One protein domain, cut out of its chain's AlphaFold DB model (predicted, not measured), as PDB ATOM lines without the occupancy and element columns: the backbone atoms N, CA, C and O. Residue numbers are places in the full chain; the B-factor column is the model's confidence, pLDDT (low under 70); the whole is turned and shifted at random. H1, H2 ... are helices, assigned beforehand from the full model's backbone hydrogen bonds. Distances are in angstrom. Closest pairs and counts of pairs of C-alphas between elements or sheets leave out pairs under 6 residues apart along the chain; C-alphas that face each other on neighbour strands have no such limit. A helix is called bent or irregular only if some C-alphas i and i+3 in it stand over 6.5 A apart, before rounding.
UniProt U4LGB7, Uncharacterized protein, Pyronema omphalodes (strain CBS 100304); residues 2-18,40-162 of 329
ATOM      1  N   VAL A   2      43.234   2.307  55.580       53.94
ATOM      2  CA  VAL A   2      43.773   2.562  54.220       53.94
ATOM      3  C   VAL A   2      45.289   2.319  54.119       53.94
ATOM      4  O   VAL A   2      45.725   1.638  53.196       53.94
ATOM      5  N   SER A   3      46.075   2.777  55.103       54.81
ATOM      6  CA  SER A   3      47.527   2.509  55.177       54.81
ATOM      7  C   SER A   3      47.843   1.001  55.197       54.81
ATOM      8  O   SER A   3      48.650   0.518  54.407       54.81
ATOM      9  N   ASN A   4      47.104   0.223  55.997       64.00
ATOM     10  CA  ASN A   4      47.300  -1.228  56.109       64.00
ATOM     11  C   ASN A   4      46.937  -1.964  54.809       64.00
ATOM     12  O   ASN A   4      47.664  -2.860  54.389       64.00
ATOM     13  N   ILE A   5      45.855  -1.556  54.132       67.88
ATOM     14  CA  ILE A   5      45.485  -2.096  52.812       67.88
ATOM     15  C   ILE A   5      46.563  -1.753  51.776       67.88
ATOM     16  O   ILE A   5      46.900  -2.584  50.938       67.88
ATOM     17  N   SER A   6      47.133  -0.549  51.837       61.28
ATOM     18  CA  SER A   6      48.232  -0.141  50.959       61.28
ATOM     19  C   SER A   6      49.484  -0.988  51.158       61.28
ATOM     20  O   SER A   6      50.027  -1.493  50.179       61.28
ATOM     21  N   ASN A   7      49.877  -1.229  52.409       66.88
ATOM     22  CA  ASN A   7      51.020  -2.079  52.735       66.88
ATOM     23  C   ASN A   7      50.805  -3.538  52.307       66.88
ATOM     24  O   ASN A   7      51.729  -4.165  51.792       66.88
ATOM     25  N   LEU A   8      49.590  -4.076  52.459       73.00
ATOM     26  CA  LEU A   8      49.259  -5.434  52.018       73.00
ATOM     27  C   LEU A   8      49.342  -5.575  50.489       73.00
ATOM     28  O   LEU A   8      49.942  -6.524  49.989       73.00
ATOM     29  N   VAL A   9      48.773  -4.620  49.745       69.44
ATOM     30  CA  VAL A   9      48.812  -4.611  48.272       69.44
ATOM     31  C   VAL A   9      50.245  -4.473  47.759       69.44
ATOM     32  O   VAL A   9      50.614  -5.152  46.804       69.44
ATOM     33  N   GLN A  10      51.064  -3.639  48.402       66.81
ATOM     34  CA  GLN A  10      52.466  -3.468  48.034       66.81
ATOM     35  C   GLN A  10      53.278  -4.752  48.252       66.81
ATOM     36  O   GLN A  10      53.965  -5.194  47.337       66.81
ATOM     37  N   ARG A  11      53.121  -5.418  49.403       70.25
ATOM     38  CA  ARG A  11      53.789  -6.702  49.679       70.25
ATOM     39  C   ARG A  11      53.349  -7.810  48.719       70.25
ATOM     40  O   ARG A  11      54.173  -8.597  48.269       70.25
ATOM     41  N   LEU A  12      52.064  -7.849  48.359       68.50
ATOM     42  CA  LEU A  12      51.551  -8.758  47.328       68.50
ATOM     43  C   LEU A  12      52.187  -8.484  45.958       68.50
ATOM     44  O   LEU A  12      52.554  -9.423  45.256       68.50
ATOM     45  N   ALA A  13      52.336  -7.214  45.578       63.75
ATOM     46  CA  ALA A  13      52.966  -6.831  44.319       63.75
ATOM     47  C   ALA A  13      54.464  -7.182  44.284       63.75
ATOM     48  O   ALA A  13      54.947  -7.654  43.260       63.75
ATOM     49  N   GLU A  14      55.183  -7.009  45.395       72.25
ATOM     50  CA  GLU A  14      56.593  -7.400  45.532       72.25
ATOM     51  C   GLU A  14      56.777  -8.915  45.378       72.25
ATOM     52  O   GLU A  14      57.649  -9.352  44.632       72.25
ATOM     53  N   VAL A  15      55.905  -9.717  45.996       69.38
ATOM     54  CA  VAL A  15      55.913 -11.183  45.862       69.38
ATOM     55  C   VAL A  15      55.642 -11.630  44.421       69.38
ATOM     56  O   VAL A  15      56.274 -12.567  43.937       69.38
ATOM     57  N   LEU A  16      54.719 -10.962  43.726       71.56
ATOM     58  CA  LEU A  16      54.345 -11.299  42.349       71.56
ATOM     59  C   LEU A  16      55.368 -10.829  41.299       71.56
ATOM     60  O   LEU A  16      55.410 -11.401  40.214       71.56
ATOM     61  N   ASN A  17      56.183  -9.817  41.613       73.88
ATOM     62  CA  ASN A  17      57.213  -9.264  40.724       73.88
ATOM     63  C   ASN A  17      58.604  -9.897  40.910       73.88
ATOM     64  O   ASN A  17      59.565  -9.415  40.311       73.88
ATOM     65  N   LEU A  18      58.744 -10.960  41.708       55.16
ATOM     66  CA  LEU A  18      59.996 -11.715  41.764       55.16
ATOM     67  C   LEU A  18      60.235 -12.400  40.411       55.16
ATOM     68  O   LEU A  18      59.592 -13.388  40.058       55.16
ATOM     69  N   LYS A  40      64.378 -27.154  47.059       49.72
ATOM     70  CA  LYS A  40      64.730 -25.719  47.026       49.72
ATOM     71  C   LYS A  40      63.581 -24.839  46.528       49.72
ATOM     72  O   LYS A  40      63.372 -23.758  47.067       49.72
ATOM     73  N   ILE A  41      62.815 -25.313  45.544       49.69
ATOM     74  CA  ILE A  41      61.624 -24.611  45.039       49.69
ATOM     75  C   ILE A  41      60.516 -24.596  46.102       49.69
ATOM     76  O   ILE A  41      59.916 -23.553  46.343       49.69
ATOM     77  N   LEU A  42      60.294 -25.719  46.792       40.34
ATOM     78  CA  LEU A  42      59.351 -25.817  47.911       40.34
ATOM     79  C   LEU A  42      59.759 -24.932  49.095       40.34
ATOM     80  O   LEU A  42      58.905 -24.258  49.660       40.34
ATOM     81  N   ALA A  43      61.048 -24.870  49.436       40.94
ATOM     82  CA  ALA A  43      61.552 -23.992  50.493       40.94
ATOM     83  C   ALA A  43      61.418 -22.502  50.130       40.94
ATOM     84  O   ALA A  43      61.028 -21.698  50.974       40.94
ATOM     85  N   ALA A  44      61.675 -22.128  48.872       45.25
ATOM     86  CA  ALA A  44      61.473 -20.761  48.394       45.25
ATOM     87  C   ALA A  44      59.985 -20.368  48.401       45.25
ATOM     88  O   ALA A  44      59.638 -19.293  48.885       45.25
ATOM     89  N   ALA A  45      59.098 -21.262  47.951       43.00
ATOM     90  CA  ALA A  45      57.653 -21.055  48.022       43.00
ATOM     91  C   ALA A  45      57.165 -20.931  49.475       43.00
ATOM     92  O   ALA A  45      56.382 -20.038  49.786       43.00
ATOM     93  N   TYR A  46      57.678 -21.766  50.382       46.22
ATOM     94  CA  TYR A  46      57.343 -21.726  51.807       46.22
ATOM     95  C   TYR A  46      57.785 -20.414  52.477       46.22
ATOM     96  O   TYR A  46      57.007 -19.800  53.205       46.22
ATOM     97  N   ASN A  47      58.996 -19.936  52.178       49.41
ATOM     98  CA  ASN A  47      59.535 -18.692  52.739       49.41
ATOM     99  C   ASN A  47      58.795 -17.438  52.249       49.41
ATOM    100  O   ASN A  47      58.718 -16.451  52.976       49.41
ATOM    101  N   VAL A  48      58.214 -17.480  51.049       53.28
ATOM    102  CA  VAL A  48      57.353 -16.415  50.510       53.28
ATOM    103  C   VAL A  48      55.924 -16.504  51.068       53.28
ATOM    104  O   VAL A  48      55.262 -15.485  51.265       53.28
ATOM    105  N   HIS A  49      55.449 -17.712  51.375       54.44
ATOM    106  CA  HIS A  49      54.090 -17.959  51.858       54.44
ATOM    107  C   HIS A  49      53.870 -17.510  53.313       54.44
ATOM    108  O   HIS A  49      52.804 -16.992  53.641       54.44
ATOM    109  N   GLN A  50      54.871 -17.659  54.189       62.22
ATOM    110  CA  GLN A  50      54.725 -17.327  55.615       62.22
ATOM    111  C   GLN A  50      54.438 -15.833  55.872       62.22
ATOM    112  O   GLN A  50      53.449 -15.537  56.546       62.22
ATOM    113  N   PRO A  51      55.191 -14.865  55.312       62.81
ATOM    114  CA  PRO A  51      54.907 -13.443  55.521       62.81
ATOM    115  C   PRO A  51      53.543 -13.015  54.972       62.81
ATOM    116  O   PRO A  51      52.885 -12.152  55.553       62.81
ATOM    117  N   LEU A  52      53.107 -13.629  53.866       59.34
ATOM    118  CA  LEU A  52      51.797 -13.374  53.276       59.34
ATOM    119  C   LEU A  52      50.675 -13.887  54.184       59.34
ATOM    120  O   LEU A  52      49.708 -13.168  54.420       59.34
ATOM    121  N   ARG A  53      50.834 -15.091  54.740       66.69
ATOM    122  CA  ARG A  53      49.900 -15.667  55.709       66.69
ATOM    123  C   ARG A  53      49.761 -14.785  56.950       66.69
ATOM    124  O   ARG A  53      48.643 -14.440  57.310       66.69
ATOM    125  N   PHE A  54      50.872 -14.339  57.538       65.94
ATOM    126  CA  PHE A  54      50.840 -13.428  58.687       65.94
ATOM    127  C   PHE A  54      50.140 -12.100  58.369       65.94
ATOM    128  O   PHE A  54      49.346 -11.615  59.173       65.94
ATOM    129  N   ALA A  55      50.390 -11.520  57.192       63.50
ATOM    130  CA  ALA A  55      49.742 -10.275  56.776       63.50
ATOM    131  C   ALA A  55      48.230 -10.448  56.529       63.50
ATOM    132  O   ALA A  55      47.446  -9.538  56.795       63.50
ATOM    133  N   ILE A  56      47.820 -11.620  56.039       67.88
ATOM    134  CA  ILE A  56      46.417 -12.006  55.867       67.88
ATOM    135  C   ILE A  56      45.728 -12.179  57.225       67.88
ATOM    136  O   ILE A  56      44.651 -11.618  57.431       67.88
ATOM    137  N   ASP A  57      46.350 -12.905  58.153       68.31
ATOM    138  CA  ASP A  57      45.788 -13.176  59.476       68.31
ATOM    139  C   ASP A  57      45.652 -11.883  60.310       68.31
ATOM    140  O   ASP A  57      44.609 -11.662  60.931       68.31
ATOM    141  N   ASP A  58      46.639 -10.975  60.254       73.00
ATOM    142  CA  ASP A  58      46.565  -9.638  60.878       73.00
ATOM    143  C   ASP A  58      45.480  -8.753  60.240       73.00
ATOM    144  O   ASP A  58      44.765  -8.024  60.927       73.00
ATOM    145  N   PHE A  59      45.293  -8.828  58.922       66.50
ATOM    146  CA  PHE A  59      44.221  -8.084  58.266       66.50
ATOM    147  C   PHE A  59      42.834  -8.611  58.667       66.50
ATOM    148  O   PHE A  59      41.945  -7.827  59.010       66.50
ATOM    149  N   LEU A  60      42.644  -9.932  58.648       69.88
ATOM    150  CA  LEU A  60      41.375 -10.569  59.001       69.88
ATOM    151  C   LEU A  60      41.004 -10.331  60.468       69.88
ATOM    152  O   LEU A  60      39.827 -10.103  60.757       69.88
ATOM    153  N   SER A  61      41.977 -10.334  61.385       70.81
ATOM    154  CA  SER A  61      41.731 -10.024  62.798       70.81
ATOM    155  C   SER A  61      41.212  -8.592  62.972       70.81
ATOM    156  O   SER A  61      40.205  -8.385  63.646       70.81
ATOM    157  N   ARG A  62      41.798  -7.615  62.269       66.81
ATOM    158  CA  ARG A  62      41.373  -6.205  62.306       66.81
ATOM    159  C   ARG A  62      39.997  -5.982  61.680       66.81
ATOM    160  O   ARG A  62      39.208  -5.206  62.215       66.81
ATOM    161  N   VAL A  63      39.673  -6.675  60.584       62.34
ATOM    162  CA  VAL A  63      38.349  -6.582  59.936       62.34
ATOM    163  C   VAL A  63      37.240  -7.159  60.819       62.34
ATOM    164  O   VAL A  63      36.119  -6.647  60.823       62.34
ATOM    165  N   LYS A  64      37.546  -8.184  61.621       67.12
ATOM    166  CA  LYS A  64      36.588  -8.821  62.538       67.12
ATOM    167  C   LYS A  64      36.026  -7.865  63.599       67.12
ATOM    168  O   LYS A  64      34.964  -8.138  64.150       67.12
ATOM    169  N   HIS A  65      36.723  -6.760  63.861       64.94
ATOM    170  CA  HIS A  65      36.356  -5.756  64.860       64.94
ATOM    171  C   HIS A  65      35.775  -4.461  64.263       64.94
ATOM    172  O   HIS A  65      35.429  -3.551  65.014       64.94
ATOM    173  N   THR A  66      35.631  -4.357  62.936       53.22
ATOM    174  CA  THR A  66      35.001  -3.183  62.301       53.22
ATOM    175  C   THR A  66      33.465  -3.263  62.315       53.22
ATOM    176  O   THR A  66      32.912  -4.338  62.078       53.22
ATOM    177  N   PRO A  67      32.754  -2.142  62.559       49.19
ATOM    178  CA  PRO A  67      31.294  -2.111  62.627       49.19
ATOM    179  C   PRO A  67      30.609  -2.464  61.286       49.19
ATOM    180  O   PRO A  67      31.190  -2.272  60.213       49.19
ATOM    181  N   PRO A  68      29.360  -2.968  61.334       47.69
ATOM    182  CA  PRO A  68      28.683  -3.650  60.221       47.69
ATOM    183  C   PRO A  68      28.302  -2.777  59.009       47.69
ATOM    184  O   PRO A  68      27.890  -3.310  57.977       47.69
ATOM    185  N   ASP A  69      28.486  -1.459  59.062       41.75
ATOM    186  CA  ASP A  69      28.047  -0.557  57.986       41.75
ATOM    187  C   ASP A  69      29.005  -0.514  56.772       41.75
ATOM    188  O   ASP A  69      28.682   0.070  55.739       41.75
ATOM    189  N   ILE A  70      30.162  -1.190  56.841       51.09
ATOM    190  CA  ILE A  70      31.166  -1.310  55.750       51.09
ATOM    191  C   ILE A  70      31.194  -2.752  55.184       51.09
ATOM    192  O   ILE A  70      32.177  -3.230  54.615       51.09
ATOM    193  N   THR A  71      30.109  -3.507  55.362       47.00
ATOM    194  CA  THR A  71      30.105  -4.969  55.196       47.00
ATOM    195  C   THR A  71      30.340  -5.446  53.769       47.00
ATOM    196  O   THR A  71      31.040  -6.436  53.592       47.00
ATOM    197  N   THR A  72      29.850  -4.777  52.728       46.34
ATOM    198  CA  THR A  72      29.916  -5.364  51.377       46.34
ATOM    199  C   THR A  72      31.341  -5.409  50.819       46.34
ATOM    200  O   THR A  72      31.763  -6.442  50.303       46.34
ATOM    201  N   SER A  73      32.128  -4.339  50.981       54.22
ATOM    202  CA  SER A  73      33.518  -4.293  50.502       54.22
ATOM    203  C   SER A  73      34.461  -5.110  51.386       54.22
ATOM    204  O   SER A  73      35.303  -5.844  50.869       54.22
ATOM    205  N   ALA A  74      34.281  -5.057  52.709       50.56
ATOM    206  CA  ALA A  74      35.065  -5.846  53.653       50.56
ATOM    207  C   ALA A  74      34.807  -7.353  53.492       50.56
ATOM    208  O   ALA A  74      35.750  -8.141  53.549       50.56
ATOM    209  N   THR A  75      33.566  -7.762  53.207       58.81
ATOM    210  CA  THR A  75      33.219  -9.170  52.953       58.81
ATOM    211  C   THR A  75      33.796  -9.648  51.625       58.81
ATOM    212  O   THR A  75      34.369 -10.731  51.575       58.81
ATOM    213  N   SER A  76      33.739  -8.841  50.559       52.84
ATOM    214  CA  SER A  76      34.367  -9.197  49.277       52.84
ATOM    215  C   SER A  76      35.891  -9.304  49.377       52.84
ATOM    216  O   SER A  76      36.461 -10.246  48.831       52.84
ATOM    217  N   ILE A  77      36.553  -8.403  50.112       68.00
ATOM    218  CA  ILE A  77      38.003  -8.466  50.351       68.00
ATOM    219  C   ILE A  77      38.352  -9.668  51.238       68.00
ATOM    220  O   ILE A  77      39.286 -10.399  50.926       68.00
ATOM    221  N   SER A  78      37.569  -9.938  52.286       56.50
ATOM    222  CA  SER A  78      37.769 -11.106  53.156       56.50
ATOM    223  C   SER A  78      37.594 -12.419  52.393       56.50
ATOM    224  O   SER A  78      38.409 -13.320  52.539       56.50
ATOM    225  N   LEU A  79      36.591 -12.522  51.516       55.06
ATOM    226  CA  LEU A  79      36.381 -13.697  50.661       55.06
ATOM    227  C   LEU A  79      37.503 -13.879  49.633       55.06
ATOM    228  O   LEU A  79      37.882 -15.008  49.335       55.06
ATOM    229  N   MET A  80      38.052 -12.783  49.111       64.19
ATOM    230  CA  MET A  80      39.185 -12.804  48.187       64.19
ATOM    231  C   MET A  80      40.475 -13.248  48.886       64.19
ATOM    232  O   MET A  80      41.230 -14.048  48.343       64.19
ATOM    233  N   ILE A  81      40.687 -12.790  50.119       66.62
ATOM    234  CA  ILE A  81      41.803 -13.195  50.974       66.62
ATOM    235  C   ILE A  81      41.675 -14.667  51.385       66.62
ATOM    236  O   ILE A  81      42.653 -15.397  51.289       66.62
ATOM    237  N   ILE A  82      40.470 -15.128  51.733       60.69
ATOM    238  CA  ILE A  82      40.180 -16.544  52.021       60.69
ATOM    239  C   ILE A  82      40.417 -17.424  50.785       60.69
ATOM    240  O   ILE A  82      40.935 -18.533  50.902       60.69
ATOM    241  N   ALA A  83      40.076 -16.944  49.585       51.47
ATOM    242  CA  ALA A  83      40.346 -17.663  48.341       51.47
ATOM    243  C   ALA A  83      41.852 -17.754  48.031       51.47
ATOM    244  O   ALA A  83      42.304 -18.767  47.501       51.47
ATOM    245  N   LEU A  84      42.630 -16.728  48.391       54.06
ATOM    246  CA  LEU A  84      44.089 -16.718  48.247       54.06
ATOM    247  C   LEU A  84      44.793 -17.558  49.325       54.06
ATOM    248  O   LEU A  84      45.774 -18.227  49.014       54.06
ATOM    249  N   SER A  85      44.282 -17.588  50.560       56.19
ATOM    250  CA  SER A  85      44.803 -18.436  51.642       56.19
ATOM    251  C   SER A  85      44.359 -19.901  51.521       56.19
ATOM    252  O   SER A  85      45.003 -20.793  52.061       56.19
ATOM    253  N   GLY A  86      43.271 -20.175  50.795       47.28
ATOM    254  CA  GLY A  86      42.699 -21.510  50.587       47.28
ATOM    255  C   GLY A  86      43.483 -22.430  49.644       47.28
ATOM    256  O   GLY A  86      43.043 -23.552  49.397       47.28
ATOM    257  N   ILE A  87      44.637 -21.996  49.129       46.84
ATOM    258  CA  ILE A  87      45.488 -22.785  48.222       46.84
ATOM    259  C   ILE A  87      46.076 -24.041  48.910       46.84
ATOM    260  O   ILE A  87      46.465 -24.984  48.227       46.84
ATOM    261  N   GLU A  88      46.045 -24.136  50.244       39.75
ATOM    262  CA  GLU A  88      46.473 -25.342  50.977       39.75
ATOM    263  C   GLU A  88      45.460 -26.503  50.930       39.75
ATOM    264  O   GLU A  88      45.831 -27.651  51.173       39.75
ATOM    265  N   ASN A  89      44.193 -26.257  50.570       45.56
ATOM    266  CA  ASN A  89      43.171 -27.300  50.494       45.56
ATOM    267  C   ASN A  89      42.712 -27.490  49.042       45.56
ATOM    268  O   ASN A  89      41.832 -26.782  48.551       45.56
ATOM    269  N   ILE A  90      43.333 -28.453  48.350       43.78
ATOM    270  CA  ILE A  90      43.175 -28.720  46.906       43.78
ATOM    271  C   ILE A  90      41.697 -28.830  46.490       43.78
ATOM    272  O   ILE A  90      41.320 -28.380  45.408       43.78
ATOM    273  N   GLU A  91      40.843 -29.382  47.352       43.44
ATOM    274  CA  GLU A  91      39.422 -29.599  47.065       43.44
ATOM    275  C   GLU A  91      38.602 -28.294  47.124       43.44
ATOM    276  O   GLU A  91      37.766 -28.025  46.254       43.44
ATOM    277  N   LEU A  92      38.908 -27.424  48.092       49.06
ATOM    278  CA  LEU A  92      38.350 -26.072  48.190       49.06
ATOM    279  C   LEU A  92      38.894 -25.168  47.077       49.06
ATOM    280  O   LEU A  92      38.115 -24.470  46.425       49.06
ATOM    281  N   GLY A  93      40.195 -25.249  46.794       61.41
ATOM    282  CA  GLY A  93      40.838 -24.546  45.686       61.41
ATOM    283  C   GLY A  93      40.210 -24.901  44.336       61.41
ATOM    284  O   GLY A  93      39.873 -24.009  43.562       61.41
ATOM    285  N   ALA A  94      39.942 -26.182  44.069       59.59
ATOM    286  CA  ALA A  94      39.305 -26.624  42.828       59.59
ATOM    287  C   ALA A  94      37.874 -26.082  42.656       59.59
ATOM    288  O   ALA A  94      37.488 -25.699  41.545       59.59
ATOM    289  N   LYS A  95      37.093 -26.011  43.743       65.19
ATOM    290  CA  LYS A  95      35.747 -25.420  43.727       65.19
ATOM    291  C   LYS A  95      35.806 -23.919  43.431       65.19
ATOM    292  O   LYS A  95      35.108 -23.455  42.536       65.19
ATOM    293  N   TYR A  96      36.707 -23.188  44.086       69.88
ATOM    294  CA  TYR A  96      36.895 -21.753  43.846       69.88
ATOM    295  C   TYR A  96      37.433 -21.441  42.446       69.88
ATOM    296  O   TYR A  96      36.976 -20.496  41.809       69.88
ATOM    297  N   ILE A  97      38.339 -22.264  41.912       77.81
ATOM    298  CA  ILE A  97      38.829 -22.138  40.532       77.81
ATOM    299  C   ILE A  97      37.683 -22.302  39.521       77.81
ATOM    300  O   ILE A  97      37.686 -21.667  38.465       77.81
ATOM    301  N   LYS A  98      36.682 -23.140  39.821       79.75
ATOM    302  CA  LYS A  98      35.499 -23.301  38.966       79.75
ATOM    303  C   LYS A  98      34.637 -22.035  38.933       79.75
ATOM    304  O   LYS A  98      34.134 -21.691  37.864       79.75
ATOM    305  N   ASP A  99      34.543 -21.332  40.057       86.50
ATOM    306  CA  ASP A  99      33.730 -20.122  40.218       86.50
ATOM    307  C   ASP A  99      34.516 -18.823  39.934       86.50
ATOM    308  O   ASP A  99      33.942 -17.736  39.859       86.50
ATOM    309  N   LEU A 100      35.825 -18.917  39.680       84.19
ATOM    310  CA  LEU A 100      36.699 -17.783  39.364       84.19
ATOM    311  C   LEU A 100      36.158 -16.865  38.243       84.19
ATOM    312  O   LEU A 100      36.191 -15.644  38.423       84.19
ATOM    313  N   PRO A 101      35.585 -17.370  37.126       90.06
ATOM    314  CA  PRO A 101      34.992 -16.507  36.102       90.06
ATOM    315  C   PRO A 101      33.815 -15.663  36.613       90.06
ATOM    316  O   PRO A 101      33.620 -14.535  36.158       90.06
ATOM    317  N   TYR A 102      33.036 -16.187  37.564       88.19
ATOM    318  CA  TYR A 102      31.921 -15.470  38.180       88.19
ATOM    319  C   TYR A 102      32.424 -14.317  39.053       88.19
ATOM    320  O   TYR A 102      31.933 -13.194  38.935       88.19
ATOM    321  N   HIS A 103      33.456 -14.561  39.862       85.19
ATOM    322  CA  HIS A 103      34.066 -13.530  40.702       85.19
ATOM    323  C   HIS A 103      34.769 -12.444  39.882       85.19
ATOM    324  O   HIS A 103      34.607 -11.263  40.183       85.19
ATOM    325  N   ILE A 104      35.466 -12.815  38.801       87.19
ATOM    326  CA  ILE A 104      36.031 -11.850  37.845       87.19
ATOM    327  C   ILE A 104      34.920 -10.961  37.283       87.19
ATOM    328  O   ILE A 104      35.071  -9.745  37.265       87.19
ATOM    329  N   LYS A 105      33.778 -11.538  36.887       89.88
ATOM    330  CA  LYS A 105      32.642 -10.768  36.364       89.88
ATOM    331  C   LYS A 105      32.089  -9.775  37.393       89.88
ATOM    332  O   LYS A 105      31.858  -8.625  37.035       89.88
ATOM    333  N   GLN A 106      31.911 -10.190  38.650       88.69
ATOM    334  CA  GLN A 106      31.460  -9.285  39.714       88.69
ATOM    335  C   GLN A 106      32.460  -8.153  39.975       88.69
ATOM    336  O   GLN A 106      32.059  -6.998  40.103       88.69
ATOM    337  N   LEU A 107      33.757  -8.473  40.010       85.56
ATOM    338  CA  LEU A 107      34.804  -7.482  40.228       85.56
ATOM    339  C   LEU A 107      34.868  -6.477  39.073       85.56
ATOM    340  O   LEU A 107      34.991  -5.285  39.327       85.56
ATOM    341  N   THR A 108      34.709  -6.925  37.823       91.12
ATOM    342  CA  THR A 108      34.598  -6.030  36.662       91.12
ATOM    343  C   THR A 108      33.422  -5.071  36.818       91.12
ATOM    344  O   THR A 108      33.606  -3.867  36.693       91.12
ATOM    345  N   THR A 109      32.234  -5.567  37.186       90.50
ATOM    346  CA  THR A 109      31.062  -4.705  37.418       90.50
ATOM    347  C   THR A 109      31.306  -3.687  38.535       90.50
ATOM    348  O   THR A 109      30.873  -2.541  38.437       90.50
ATOM    349  N   PHE A 110      32.032  -4.074  39.586       85.56
ATOM    350  CA  PHE A 110      32.390  -3.162  40.668       85.56
ATOM    351  C   PHE A 110      33.427  -2.112  40.239       85.56
ATOM    352  O   PHE A 110      33.291  -0.941  40.589       85.56
ATOM    353  N   VAL A 111      34.424  -2.494  39.434       88.56
ATOM    354  CA  VAL A 111      35.388  -1.567  38.816       88.56
ATOM    355  C   VAL A 111      34.678  -0.570  37.900       88.56
ATOM    356  O   VAL A 111      34.995   0.620  37.937       88.56
ATOM    357  N   ASP A 112      33.703  -1.023  37.114       87.31
ATOM    358  CA  ASP A 112      32.905  -0.167  36.233       87.31
ATOM    359  C   ASP A 112      32.056   0.823  37.040       87.31
ATOM    360  O   ASP A 112      32.010   2.015  36.730       87.31
ATOM    361  N   TRP A 113      31.445   0.364  38.137       91.75
ATOM    362  CA  TRP A 113      30.722   1.232  39.065       91.75
ATOM    363  C   TRP A 113      31.643   2.277  39.711       91.75
ATOM    364  O   TRP A 113      31.337   3.469  39.675       91.75
ATOM    365  N   ALA A 114      32.804   1.858  40.227       83.25
ATOM    366  CA  ALA A 114      33.794   2.761  40.814       83.25
ATOM    367  C   ALA A 114      34.296   3.792  39.789       83.25
ATOM    368  O   ALA A 114      34.472   4.963  40.119       83.25
ATOM    369  N   SER A 115      34.436   3.387  38.522       82.88
ATOM    370  CA  SER A 115      34.854   4.264  37.423       82.88
ATOM    371  C   SER A 115      33.859   5.390  37.121       82.88
ATOM    372  O   SER A 115      34.263   6.419  36.584       82.88
ATOM    373  N   ASN A 116      32.585   5.231  37.491       88.75
ATOM    374  CA  ASN A 116      31.562   6.268  37.329       88.75
ATOM    375  C   ASN A 116      31.548   7.288  38.477       88.75
ATOM    376  O   ASN A 116      30.913   8.340  38.362       88.75
ATOM    377  N   THR A 117      32.254   7.022  39.578       90.38
ATOM    378  CA  THR A 117      32.373   7.980  40.679       90.38
ATOM    379  C   THR A 117      33.483   8.991  40.383       90.38
ATOM    380  O   THR A 117      34.643   8.636  40.204       90.38
ATOM    381  N   LYS A 118      33.139  10.285  40.329       89.50
ATOM    382  CA  LYS A 118      34.099  11.382  40.070       89.50
ATOM    383  C   LYS A 118      34.966  11.754  41.284       89.50
ATOM    384  O   LYS A 118      35.657  12.767  41.250       89.50
ATOM    385  N   SER A 119      34.896  10.998  42.379       92.56
ATOM    386  CA  SER A 119      35.664  11.298  43.586       92.56
ATOM    387  C   SER A 119      37.121  10.853  43.434       92.56
ATOM    388  O   SER A 119      37.421   9.880  42.743       92.56
ATOM    389  N   VAL A 120      38.035  11.540  44.128       82.12
ATOM    390  CA  VAL A 120      39.454  11.142  44.209       82.12
ATOM    391  C   VAL A 120      39.588   9.709  44.745       82.12
ATOM    392  O   VAL A 120      40.367   8.922  44.210       82.12
ATOM    393  N   MET A 121      38.739   9.331  45.712       83.25
ATOM    394  CA  MET A 121      38.634   7.947  46.195       83.25
ATOM    395  C   MET A 121      38.222   6.956  45.096       83.25
ATOM    396  O   MET A 121      38.767   5.857  45.039       83.25
ATOM    397  N   GLY A 122      37.296   7.325  44.205       88.00
ATOM    398  CA  GLY A 122      36.883   6.488  43.076       88.00
ATOM    399  C   GLY A 122      38.025   6.203  42.103       88.00
ATOM    400  O   GLY A 122      38.179   5.075  41.631       88.00
ATOM    401  N   LEU A 123      38.879   7.203  41.861       85.00
ATOM    402  CA  LEU A 123      40.044   7.069  40.988       85.00
ATOM    403  C   LEU A 123      41.093   6.112  41.574       85.00
ATOM    404  O   LEU A 123      41.598   5.240  40.868       85.00
ATOM    405  N   GLU A 124      41.387   6.238  42.869       85.81
ATOM    406  CA  GLU A 124      42.329   5.353  43.558       85.81
ATOM    407  C   GLU A 124      41.808   3.911  43.619       85.81
ATOM    408  O   GLU A 124      42.533   2.961  43.301       85.81
ATOM    409  N   LEU A 125      40.526   3.738  43.959       85.62
ATOM    410  CA  LEU A 125      39.881   2.431  44.010       85.62
ATOM    411  C   LEU A 125      39.901   1.750  42.632       85.62
ATOM    412  O   LEU A 125      40.181   0.556  42.542       85.62
ATOM    413  N   ARG A 126      39.693   2.512  41.551       88.12
ATOM    414  CA  ARG A 126      39.774   2.022  40.167       88.12
ATOM    415  C   ARG A 126      41.162   1.492  39.818       88.12
ATOM    416  O   ARG A 126      41.259   0.424  39.217       88.12
ATOM    417  N   VAL A 127      42.226   2.209  40.183       88.81
ATOM    418  CA  VAL A 127      43.605   1.770  39.909       88.81
ATOM    419  C   VAL A 127      43.906   0.472  40.655       88.81
ATOM    420  O   VAL A 127      44.371  -0.493  40.050       88.81
ATOM    421  N   ARG A 128      43.571   0.412  41.949       85.88
ATOM    422  CA  ARG A 128      43.837  -0.760  42.795       85.88
ATOM    423  C   ARG A 128      43.033  -1.984  42.350       85.88
ATOM    424  O   ARG A 128      43.607  -3.047  42.134       85.88
ATOM    425  N   LEU A 129      41.724  -1.840  42.142       87.31
ATOM    426  CA  LEU A 129      40.873  -2.943  41.684       87.31
ATOM    427  C   LEU A 129      41.194  -3.371  40.248       87.31
ATOM    428  O   LEU A 129      41.102  -4.554  39.932       87.31
ATOM    429  N   GLY A 130      41.606  -2.438  39.386       92.75
ATOM    430  CA  GLY A 130      42.034  -2.742  38.024       92.75
ATOM    431  C   GLY A 130      43.281  -3.628  37.980       92.75
ATOM    432  O   GLY A 130      43.356  -4.531  37.147       92.75
ATOM    433  N   LEU A 131      44.237  -3.422  38.893       86.56
ATOM    434  CA  LEU A 131      45.405  -4.299  39.032       86.56
ATOM    435  C   LEU A 131      45.001  -5.702  39.491       86.56
ATOM    436  O   LEU A 131      45.386  -6.683  38.861       86.56
ATOM    437  N   VAL A 132      44.155  -5.795  40.521       86.88
ATOM    438  CA  VAL A 132      43.649  -7.083  41.020       86.88
ATOM    439  C   VAL A 132      42.887  -7.842  39.929       86.88
ATOM    440  O   VAL A 132      43.091  -9.042  39.748       86.88
ATOM    441  N   LEU A 133      42.052  -7.146  39.153       90.38
ATOM    442  CA  LEU A 133      41.307  -7.740  38.045       90.38
ATOM    443  C   LEU A 133      42.241  -8.315  36.971       90.38
ATOM    444  O   LEU A 133      42.007  -9.428  36.505       90.38
ATOM    445  N   LYS A 134      43.319  -7.600  36.617       89.62
ATOM    446  CA  LYS A 134      44.335  -8.092  35.674       89.62
ATOM    447  C   LYS A 134      45.035  -9.347  36.191       89.62
ATOM    448  O   LYS A 134      45.186 -10.306  35.437       89.62
ATOM    449  N   SER A 135      45.410  -9.379  37.470       85.81
ATOM    450  CA  SER A 135      46.030 -10.558  38.085       85.81
ATOM    451  C   SER A 135      45.087 -11.765  38.074       85.81
ATOM    452  O   SER A 135      45.492 -12.860  37.689       85.81
ATOM    453  N   LEU A 136      43.809 -11.575  38.414       86.00
ATOM    454  CA  LEU A 136      42.818 -12.655  38.363       86.00
ATOM    455  C   LEU A 136      42.558 -13.153  36.938       86.00
ATOM    456  O   LEU A 136      42.400 -14.356  36.729       86.00
ATOM    457  N   GLN A 137      42.522 -12.254  35.952       89.19
ATOM    458  CA  GLN A 137      42.403 -12.628  34.542       89.19
ATOM    459  C   GLN A 137      43.598 -13.473  34.091       89.19
ATOM    460  O   GLN A 137      43.389 -14.530  33.499       89.19
ATOM    461  N   ALA A 138      44.821 -13.082  34.462       85.94
ATOM    462  CA  ALA A 138      46.019 -13.864  34.175       85.94
ATOM    463  C   ALA A 138      45.953 -15.272  34.797       85.94
ATOM    464  O   ALA A 138      46.237 -16.258  34.119       85.94
ATOM    465  N   ILE A 139      45.506 -15.396  36.053       85.44
ATOM    466  CA  ILE A 139      45.310 -16.698  36.720       85.44
ATOM    467  C   ILE A 139      44.261 -17.546  35.990       85.44
ATOM    468  O   ILE A 139      44.469 -18.742  35.759       85.44
ATOM    469  N   ASN A 140      43.139 -16.945  35.596       90.56
ATOM    470  CA  ASN A 140      42.089 -17.635  34.853       90.56
ATOM    471  C   ASN A 140      42.590 -18.142  33.491       90.56
ATOM    472  O   ASN A 140      42.280 -19.268  33.102       90.56
ATOM    473  N   ASP A 141      43.400 -17.357  32.784       88.44
ATOM    474  CA  ASP A 141      43.957 -17.758  31.492       88.44
ATOM    475  C   ASP A 141      45.040 -18.836  31.636       88.44
ATOM    476  O   ASP A 141      45.025 -19.820  30.893       88.44
ATOM    477  N   MET A 142      45.894 -18.754  32.664       84.19
ATOM    478  CA  MET A 142      46.814 -19.841  33.025       84.19
ATOM    479  C   MET A 142      46.061 -21.142  33.332       84.19
ATOM    480  O   MET A 142      46.439 -22.213  32.859       84.19
ATOM    481  N   THR A 143      44.943 -21.054  34.057       86.25
ATOM    482  CA  THR A 143      44.107 -22.215  34.392       86.25
ATOM    483  C   THR A 143      43.474 -22.844  33.146       86.25
ATOM    484  O   THR A 143      43.423 -24.071  33.027       86.25
ATOM    485  N   LYS A 144      43.002 -22.033  32.189       86.75
ATOM    486  CA  LYS A 144      42.482 -22.541  30.907       86.75
ATOM    487  C   LYS A 144      43.561 -23.290  30.132       86.75
ATOM    488  O   LYS A 144      43.292 -24.387  29.649       86.75
ATOM    489  N   ASN A 145      44.772 -22.737  30.070       85.31
ATOM    490  CA  ASN A 145      45.900 -23.380  29.401       85.31
ATOM    491  C   ASN A 145      46.266 -24.709  30.075       85.31
ATOM    492  O   ASN A 145      46.466 -25.707  29.385       85.31
ATOM    493  N   TYR A 146      46.250 -24.770  31.409       79.94
ATOM    494  CA  TYR A 146      46.485 -26.017  32.140       79.94
ATOM    495  C   TYR A 146      45.435 -27.092  31.820       79.94
ATOM    496  O   TYR A 146      45.788 -28.244  31.584       79.94
ATOM    497  N   ARG A 147      44.148 -26.725  31.725       81.31
ATOM    498  CA  ARG A 147      43.079 -27.666  31.334       81.31
ATOM    499  C   ARG A 147      43.243 -28.200  29.909       81.31
ATOM    500  O   ARG A 147      42.870 -29.344  29.654       81.31
ATOM    501  N   ILE A 148      43.777 -27.395  28.989       82.88
ATOM    502  CA  ILE A 148      44.095 -27.841  27.623       82.88
ATOM    503  C   ILE A 148      45.223 -28.876  27.672       82.88
ATOM    504  O   ILE A 148      45.060 -29.974  27.145       82.88
ATOM    505  N   VAL A 149      46.307 -28.583  28.398       77.44
ATOM    506  CA  VAL A 149      47.436 -29.512  28.575       77.44
ATOM    507  C   VAL A 149      46.995 -30.815  29.247       77.44
ATOM    508  O   VAL A 149      47.355 -31.899  28.792       77.44
ATOM    509  N   GLU A 150      46.168 -30.747  30.293       84.56
ATOM    510  CA  GLU A 150      45.627 -31.933  30.962       84.56
ATOM    511  C   GLU A 150      44.768 -32.779  30.008       84.56
ATOM    512  O   GLU A 150      44.879 -34.009  29.984       84.56
ATOM    513  N   ARG A 151      43.930 -32.135  29.185       87.94
ATOM    514  CA  ARG A 151      43.108 -32.814  28.177       87.94
ATOM    515  C   ARG A 151      43.974 -33.520  27.135       87.94
ATOM    516  O   ARG A 151      43.701 -34.680  26.826       87.94
ATOM    517  N   ASP A 152      45.016 -32.865  26.641       83.62
ATOM    518  CA  ASP A 152      45.918 -33.428  25.634       83.62
ATOM    519  C   ASP A 152      46.753 -34.584  26.196       83.62
ATOM    520  O   ASP A 152      46.901 -35.616  25.538       83.62
ATOM    521  N   LEU A 153      47.204 -34.487  27.453       80.50
ATOM    522  CA  LEU A 153      47.866 -35.586  28.160       80.50
ATOM    523  C   LEU A 153      46.931 -36.785  28.350       80.50
ATOM    524  O   LEU A 153      47.326 -37.921  28.080       80.50
ATOM    525  N   ARG A 154      45.671 -36.560  28.751       83.81
ATOM    526  CA  ARG A 154      44.671 -37.634  28.864       83.81
ATOM    527  C   ARG A 154      44.395 -38.288  27.510       83.81
ATOM    528  O   ARG A 154      44.353 -39.513  27.434       83.81
ATOM    529  N   LEU A 155      44.265 -37.512  26.432       84.19
ATOM    530  CA  LEU A 155      44.060 -38.050  25.081       84.19
ATOM    531  C   LEU A 155      45.288 -38.815  24.564       84.19
ATOM    532  O   LEU A 155      45.134 -39.859  23.930       84.19
ATOM    533  N   GLY A 156      46.502 -38.349  24.873       83.44
ATOM    534  CA  GLY A 156      47.748 -39.048  24.561       83.44
ATOM    535  C   GLY A 156      47.881 -40.387  25.294       83.44
ATOM    536  O   GLY A 156      48.256 -41.391  24.686       83.44
ATOM    537  N   LEU A 157      47.505 -40.437  26.575       72.69
ATOM    538  CA  LEU A 157      47.493 -41.666  27.378       72.69
ATOM    539  C   LEU A 157      46.412 -42.656  26.921       72.69
ATOM    540  O   LEU A 157      46.662 -43.860  26.881       72.69
ATOM    541  N   VAL A 158      45.235 -42.166  26.518       68.81
ATOM    542  CA  VAL A 158      44.172 -43.006  25.942       68.81
ATOM    543  C   VAL A 158      44.619 -43.607  24.609       68.81
ATOM    544  O   VAL A 158      44.446 -44.806  24.405       68.81
ATOM    545  N   LYS A 159      45.275 -42.831  23.732       67.62
ATOM    546  CA  LYS A 159      45.844 -43.369  22.484       67.62
ATOM    547  C   LYS A 159      46.895 -44.447  22.754       67.62
ATOM    548  O   LYS A 159      46.867 -45.480  22.096       67.62
ATOM    549  N   ARG A 160      47.768 -44.263  23.751       56.81
ATOM    550  CA  ARG A 160      48.801 -45.255  24.097       56.81
ATOM    551  C   ARG A 160      48.198 -46.582  24.587       56.81
ATOM    552  O   ARG A 160      48.586 -47.632  24.088       56.81
ATOM    553  N   LYS A 161      47.159 -46.538  25.434       55.00
ATOM    554  CA  LYS A 161      46.422 -47.743  25.870       55.00
ATOM    555  C   LYS A 161      45.690 -48.465  24.733       55.00
ATOM    556  O   LYS A 161      45.589 -49.687  24.755       55.00
ATOM    557  N   VAL A 162      45.185 -47.735  23.735       62.94
ATOM    558  CA  VAL A 162      44.521 -48.340  22.564       62.94
ATOM    559  C   VAL A 162      45.527 -49.052  21.647       62.94
ATOM    560  O   VAL A 162      45.182 -50.077  21.065       62.94
TER     561      VAL A 162
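What this domain is: This is residues 2 to 18 and 40 to 162 of the 329 residues of an uncharacterized protein of Pyronema omphalodes (strain CBS 100304) (UniProt U4LGB7). A long helix, H5, has arm H4b folded back on it as a hairpin; its residues 144 to 162 stick out. H1, H2 and H3 form a loose group, joined on through arm H4a. The printed part, 140 residues with five named helices, is all helix in class and loose, radius of gyration of the C-alphas 18.2 A, spans 63 by 36 by 29 A.

Where its parts are: Find C-alpha 120 at (39.454, 11.142, 44.209); H5 runs 63.5 A to C-alpha 162 at (44.521, -48.340, 22.564). H1 is residues 2 to 16, H2 40 to 63, irregular H3 68 to 88, C-alphas 69 and 72 being 8.4 A apart. H4, 90 to 115, one helix by its hydrogen bonds, is bent: C-alphas 98, ending H4a, and 101, beginning H4b, are 7.4 A apart.

How they stand to each other: H5 touches H4b, the closest C-alphas, Gly 122 and Ala 114, 5.3 A apart. H2 touches H1 and H3, at shallow tilts of 13 and 18 degrees. Every O i to N i+4 pair is within hydrogen-bond range except in H2, 18 of 20, and H3, 13 of 17.

The domain as a whole: Across the cut, C-alphas 18 and 40 are 15.7 A apart; 72 residues have pLDDT under 70.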